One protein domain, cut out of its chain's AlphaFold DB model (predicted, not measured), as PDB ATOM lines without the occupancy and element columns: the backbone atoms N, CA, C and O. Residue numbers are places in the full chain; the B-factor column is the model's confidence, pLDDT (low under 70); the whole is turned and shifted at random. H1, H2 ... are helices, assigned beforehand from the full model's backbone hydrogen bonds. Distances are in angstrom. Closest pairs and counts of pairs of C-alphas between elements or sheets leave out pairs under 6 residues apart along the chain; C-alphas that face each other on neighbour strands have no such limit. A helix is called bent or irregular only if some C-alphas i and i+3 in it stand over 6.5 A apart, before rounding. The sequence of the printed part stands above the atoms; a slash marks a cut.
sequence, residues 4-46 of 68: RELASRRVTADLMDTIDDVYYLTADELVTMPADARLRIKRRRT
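Overview. This is residues 4 to 46 of the 68 residues of an uncharacterized protein of Mycobacterium ulcerans str. Harvey (UniProt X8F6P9). Four short helices make a small, compact cluster: H2 is in the middle, with H1 on one side of it and H4 on the other, toward the two ends of the longest axis. H3 is off to one side of this row, near H1 and H2 but touching no helix. The printed part has 43 residues with four named helices, in the order H1, H2, H3, H4, and no named strand, and its class is all helix. The whole is compact, with a radius of gyration of the C-alphas of 9.0 A and spans of 25 by 18 by 16 A.

Arrangement. H1, residues 4 to 12, touches H2, residues 19 to 24, about perpendicular at 77 degrees; their closest C-alphas, those of Ala 7 and Ile 19, are 5.2 A apart. H3, residues 27 to 31, is close to H2 but not clearly touching it, the closest C-alphas, of Val 22 and Leu 30, being 7.1 A apart. H3 is also close to H1 but not clearly touching it, at 7.9 A between the C-alphas of Ala 7 and Leu 30. H4, residues 37 to 46, touches H2, with the closest C-alphas, of Tyr 24 and Ile 41, at 5.4 A; the two run the same way at a steep tilt of 69 degrees, only just short of about perpendicular. H1 and H4 are apart; H3 and H4 are only just apart, at 8.1 A. In H1, H3 and H4 every O i to N i+4 pair is within hydrogen-bond range; in H2 0 of 2 are, while 3 of 3 O i to N i+3 pairs are.

Along the chain. H1 is 12.3 A long and begins at C-alpha 4, (-55.034, -30.919, -57.560). H2 is 10.5 A long and neither bent nor irregular, but only just: C-alphas 19 and 22 are 6.0 A apart. H3 measures 6.3 A. H4, the longest helix by residues, is 14.3 A long and ends at C-alpha 46, (-51.941, -21.863, -37.003).

Size, cuts and confidence. The two C-alphas farthest apart, of Glu 5 and Thr 46, are 25.3 A apart. The links H2 to H3 and H3 to H4 are tight, and H1 to H2 is short. The printed part has no cut; its mean pLDDT is 96.8 and no printed residue is under 70.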
ATOM      1  N   ARG A   4     -54.560 -29.719 -58.264       94.59
ATOM      2  CA  ARG A   4     -55.034 -30.919 -57.560       94.59
ATOM      3  C   ARG A   4     -54.179 -32.150 -57.860       94.59
ATOM      4  O   ARG A   4     -53.861 -32.899 -56.944       94.59
ATOM      5  N   GLU A   5     -53.794 -32.343 -59.119       95.88
ATOM      6  CA  GLU A   5     -52.909 -33.443 -59.515       95.88
ATOM      7  C   GLU A   5     -51.509 -33.276 -58.906       95.88
ATOM      8  O   GLU A   5     -50.949 -34.232 -58.378       95.88
ATOM      9  N   LEU A   6     -50.955 -32.056 -58.914       95.64
ATOM     10  CA  LEU A   6     -49.671 -31.779 -58.262       95.64
ATOM     11  C   LEU A   6     -49.725 -32.096 -56.763       95.64
ATOM     12  O   LEU A   6     -48.867 -32.817 -56.262       95.64
ATOM     13  N   ALA A   7     -50.755 -31.611 -56.070       96.46
ATOM     14  CA  ALA A   7     -50.964 -31.866 -54.649       96.46
ATOM     15  C   ALA A   7     -51.121 -33.367 -54.346       96.46
ATOM     16  O   ALA A   7     -50.482 -33.873 -53.428       96.46
ATOM     17  N   SER A   8     -51.880 -34.107 -55.164       97.15
ATOM     18  CA  SER A   8     -52.033 -35.567 -55.043       97.15
ATOM     19  C   SER A   8     -50.686 -36.305 -55.100       97.15
ATOM     20  O   SER A   8     -50.410 -37.190 -54.286       97.15
ATOM     21  N   ARG A   9     -49.789 -35.884 -56.004       96.04
ATOM     22  CA  ARG A   9     -48.429 -36.442 -56.095       96.04
ATOM     23  C   ARG A   9     -47.588 -36.131 -54.862       96.04
ATOM     24  O   ARG A   9     -46.818 -36.985 -54.437       96.04
ATOM     25  N   ARG A  10     -47.726 -34.934 -54.278       96.15
ATOM     26  CA  ARG A  10     -47.003 -34.564 -53.050       96.15
ATOM     27  C   ARG A  10     -47.473 -35.364 -51.838       96.15
ATOM     28  O   ARG A  10     -46.628 -35.784 -51.059       96.15
ATOM     29  N   VAL A  11     -48.776 -35.624 -51.729       97.31
ATOM     30  CA  VAL A  11     -49.343 -36.498 -50.685       97.31
ATOM     31  C   VAL A  11     -48.855 -37.934 -50.859       97.31
ATOM     32  O   VAL A  11     -48.361 -38.535 -49.914       97.31
ATOM     33  N   THR A  12     -48.903 -38.468 -52.082       97.85
ATOM     34  CA  THR A  12     -48.381 -39.817 -52.380       97.85
ATOM     35  C   THR A  12     -46.892 -39.953 -52.040       97.85
ATOM     36  O   THR A  12     -46.441 -41.026 -51.653       97.85
ATOM     37  N   ALA A  13     -46.127 -38.867 -52.166       95.97
ATOM     38  CA  ALA A  13     -44.711 -38.811 -51.817       95.97
ATOM     39  C   ALA A  13     -44.433 -38.529 -50.321       95.97
ATOM     40  O   ALA A  13     -43.280 -38.286 -49.977       95.97
ATOM     41  N   ASP A  14     -45.455 -38.519 -49.455       95.15
ATOM     42  CA  ASP A  14     -45.376 -38.196 -48.013       95.15
ATOM     43  C   ASP A  14     -44.811 -36.793 -47.697       95.15
ATOM     44  O   ASP A  14     -44.304 -36.507 -46.612       95.15
ATOM     45  N   LEU A  15     -44.906 -35.866 -48.655       95.47
ATOM     46  CA  LEU A  15     -44.421 -34.491 -48.485       95.47
ATOM     47  C   LEU A  15     -45.488 -33.563 -47.879       95.47
ATOM     48  O   LEU A  15     -45.162 -32.467 -47.421       95.47
ATOM     49  N   MET A  16     -46.755 -33.983 -47.897       96.46
ATOM     50  CA  MET A  16     -47.933 -33.264 -47.400       96.46
ATOM     51  C   MET A  16     -48.944 -34.277 -46.851       96.46
ATOM     52  O   MET A  16     -49.027 -35.383 -47.379       96.46
ATOM     53  N   ASP A  17     -49.736 -33.901 -45.845       97.36
ATOM     54  CA  ASP A  17     -50.684 -34.831 -45.215       97.36
ATOM     55  C   ASP A  17     -51.978 -34.956 -46.038       97.36
ATOM     56  O   ASP A  17     -52.548 -36.037 -46.179       97.36
ATOM     57  N   THR A  18     -52.452 -33.843 -46.602       97.52
ATOM     58  CA  THR A  18     -53.691 -33.776 -47.383       97.52
ATOM     59  C   THR A  18     -53.521 -32.914 -48.631       97.52
ATOM     60  O   THR A  18     -52.643 -32.057 -48.711       97.52
ATOM     61  N   ILE A  19     -54.400 -33.099 -49.619       97.33
ATOM     62  CA  ILE A  19     -54.402 -32.269 -50.835       97.33
ATOM     63  C   ILE A  19     -54.607 -30.785 -50.490       97.33
ATOM     64  O   ILE A  19     -53.980 -29.932 -51.113       97.33
ATOM     65  N   ASP A  20     -55.431 -30.473 -49.485       97.19
ATOM     66  CA  ASP A  20     -55.746 -29.093 -49.091       97.19
ATOM     67  C   ASP A  20     -54.577 -28.375 -48.408       97.19
ATOM     68  O   ASP A  20     -54.580 -27.148 -48.301       97.19
ATOM     69  N   ASP A  21     -53.524 -29.098 -48.021       97.82
ATOM     70  CA  ASP A  21     -52.311 -28.462 -47.516       97.82
ATOM     71  C   ASP A  21     -51.623 -27.585 -48.578       97.82
ATOM     72  O   ASP A  21     -50.819 -26.713 -48.247       97.82
ATOM     73  N   VAL A  22     -51.981 -27.766 -49.856       96.85
ATOM     74  CA  VAL A  22     -51.466 -26.990 -50.990       96.85
ATOM     75  C   VAL A  22     -51.714 -25.494 -50.828       96.85
ATOM     76  O   VAL A  22     -50.894 -24.683 -51.248       96.85
ATOM     77  N   TYR A  23     -52.813 -25.116 -50.170       96.41
ATOM     78  CA  TYR A  23     -53.181 -23.718 -49.954       96.41
ATOM     79  C   TYR A  23     -52.297 -23.011 -48.921       96.41
ATOM     80  O   TYR A  23     -52.366 -21.792 -48.785       96.41
ATOM     81  N   TYR A  24     -51.456 -23.759 -48.202       97.87
ATOM     82  CA  TYR A  24     -50.489 -23.216 -47.254       97.87
ATOM     83  C   TYR A  24     -49.075 -23.127 -47.831       97.87
ATOM     84  O   TYR A  24     -48.161 -22.753 -47.101       97.87
ATOM     85  N   LEU A  25     -48.870 -23.430 -49.115       97.60
ATOM     86  CA  LEU A  25     -47.591 -23.280 -49.812       97.60
ATOM     87  C   LEU A  25     -47.696 -22.213 -50.905       97.60
ATOM     88  O   LEU A  25     -48.755 -22.005 -51.495       97.60
ATOM     89  N   THR A  26     -46.591 -21.526 -51.189       96.60
ATOM     90  CA  THR A  26     -46.502 -20.702 -52.399       96.60
ATOM     91  C   THR A  26     -46.409 -21.602 -53.632       96.60
ATOM     92  O   THR A  26     -46.082 -22.786 -53.537       96.60
ATOM     93  N   ALA A  27     -46.666 -21.043 -54.818       94.16
ATOM     94  CA  ALA A  27     -46.498 -21.790 -56.065       94.16
ATOM     95  C   ALA A  27     -45.063 -22.330 -56.229       94.16
ATOM     96  O   ALA A  27     -44.886 -23.467 -56.658       94.16
ATOM     97  N   ASP A  28     -44.059 -21.541 -55.835       96.38
ATOM     98  CA  ASP A  28     -42.653 -21.947 -55.869       96.38
ATOM     99  C   ASP A  28     -42.363 -23.092 -54.891       96.38
ATOM    100  O   ASP A  28     -41.816 -24.114 -55.292       96.38
ATOM    101  N   GLU A  29     -42.837 -22.994 -53.646       97.32
ATOM    102  CA  GLU A  29     -42.685 -24.063 -52.648       97.32
ATOM    103  C   GLU A  29     -43.398 -25.357 -53.068       97.32
ATOM    104  O   GLU A  29     -42.960 -26.450 -52.726       97.32
ATOM    105  N   LEU A  30     -44.498 -25.269 -53.816       95.50
ATOM    106  CA  LEU A  30     -45.208 -26.451 -54.299       95.50
ATOM    107  C   LEU A  30     -44.491 -27.136 -55.472       95.50
ATOM    108  O   LEU A  30     -44.559 -28.363 -55.629       95.50
ATOM    109  N   VAL A  31     -43.831 -26.358 -56.331       93.88
ATOM    110  CA  VAL A  31     -43.010 -26.882 -57.432       93.88
ATOM    111  C   VAL A  31     -41.691 -27.434 -56.885       93.88
ATOM    112  O   VAL A  31     -41.303 -28.553 -57.231       93.88
ATOM    113  N   THR A  32     -41.073 -26.717 -55.953       95.01
ATOM    114  CA  THR A  32     -39.824 -27.072 -55.278       95.01
ATOM    115  C   THR A  32     -40.098 -27.294 -53.797       95.01
ATOM    116  O   THR A  32     -40.004 -26.372 -52.989       95.01
ATOM    117  N   MET A  33     -40.443 -28.534 -53.439       95.67
ATOM    118  CA  MET A  33     -40.840 -28.856 -52.067       95.67
ATOM    119  C   MET A  33     -39.708 -28.554 -51.086       95.67
ATOM    120  O   MET A  33     -38.638 -29.162 -51.197       95.67
ATOM    121  N   PRO A  34     -39.927 -27.655 -50.113       96.79
ATOM    122  CA  PRO A  34     -38.933 -27.407 -49.091       96.79
ATOM    123  C   PRO A  34     -38.853 -28.614 -48.149       96.79
ATOM    124  O   PRO A  34     -39.851 -29.287 -47.884       96.79
ATOM    125  N   ALA A  35     -37.667 -28.869 -47.594       96.34
ATOM    126  CA  ALA A  35     -37.455 -29.982 -46.664       96.34
ATOM    127  C   ALA A  35     -38.327 -29.877 -45.394       96.34
ATOM    128  O   ALA A  35     -38.636 -30.886 -44.767       96.34
ATOM    129  N   ASP A  36     -38.751 -28.662 -45.029       96.82
ATOM    130  CA  ASP A  36     -39.596 -28.368 -43.870       96.82
ATOM    131  C   ASP A  36     -41.100 -28.278 -44.201       96.82
ATOM    132  O   ASP A  36     -41.865 -27.779 -43.373       96.82
ATOM    133  N   ALA A  37     -41.548 -28.747 -45.376       97.63
ATOM    134  CA  ALA A  37     -42.904 -28.514 -45.891       97.63
ATOM    135  C   ALA A  37     -44.018 -28.793 -44.866       97.63
ATOM    136  O   ALA A  37     -44.851 -27.923 -44.618       97.63
ATOM    137  N   ARG A  38     -44.007 -29.958 -44.204       97.15
ATOM    138  CA  ARG A  38     -45.040 -30.339 -43.219       97.15
ATOM    139  C   ARG A  38     -45.075 -29.395 -42.012       97.15
ATOM    140  O   ARG A  38     -46.142 -28.939 -41.601       97.15
ATOM    141  N   LEU A  39     -43.908 -29.035 -41.472       97.74
ATOM    142  CA  LEU A  39     -43.809 -28.088 -40.355       97.74
ATOM    143  C   LEU A  39     -44.263 -26.683 -40.773       97.74
ATOM    144  O   LEU A  39     -44.971 -26.004 -40.029       97.74
ATOM    145  N   ARG A  40     -43.888 -26.262 -41.981       98.07
ATOM    146  CA  ARG A  40     -44.278 -24.980 -42.571       98.07
ATOM    147  C   ARG A  40     -45.786 -24.878 -42.783       98.07
ATOM    148  O   ARG A  40     -46.369 -23.867 -42.394       98.07
ATOM    149  N   ILE A  41     -46.411 -25.918 -43.335       98.25
ATOM    150  CA  ILE A  41     -47.867 -26.029 -43.496       98.25
ATOM    151  C   ILE A  41     -48.552 -25.898 -42.136       98.25
ATOM    152  O   ILE A  41     -49.423 -25.046 -41.970       98.25
ATOM    153  N   LYS A  42     -48.107 -26.668 -41.132       98.30
ATOM    154  CA  LYS A  42     -48.651 -26.596 -39.768       98.30
ATOM    155  C   LYS A  42     -48.553 -25.181 -39.191       98.30
ATOM    156  O   LYS A  42     -49.546 -24.653 -38.699       98.30
ATOM    157  N   ARG A  43     -47.385 -24.540 -39.301       98.41
ATOM    158  CA  ARG A  43     -47.173 -23.164 -38.826       98.41
ATOM    159  C   ARG A  43     -48.105 -22.173 -39.523       98.41
ATOM    160  O   ARG A  43     -48.690 -21.326 -38.859       98.41
ATOM    161  N   ARG A  44     -48.240 -22.258 -40.848       98.38
ATOM    162  CA  ARG A  44     -49.096 -21.347 -41.623       98.38
ATOM    163  C   ARG A  44     -50.580 -21.579 -41.370       98.38
ATOM    164  O   ARG A  44     -51.337 -20.616 -41.398       98.38
ATOM    165  N   ARG A  45     -50.988 -22.813 -41.069       97.81
ATOM    166  CA  ARG A  45     -52.347 -23.125 -40.612       97.81
ATOM    167  C   ARG A  45     -52.660 -22.415 -39.295       97.81
ATOM    168  O   ARG A  45     -53.617 -21.650 -39.249       97.81
ATOM    169  N   THR A  46     -51.804 -22.571 -38.288       98.10
ATOM    170  CA  THR A  46     -51.941 -21.863 -37.003       98.10
ATOM    171  C   THR A  46     -51.912 -20.344 -37.177       98.10
ATOM    172  O   THR A  46     -52.702 -19.628 -36.571       98.10
TER     173      THR A  46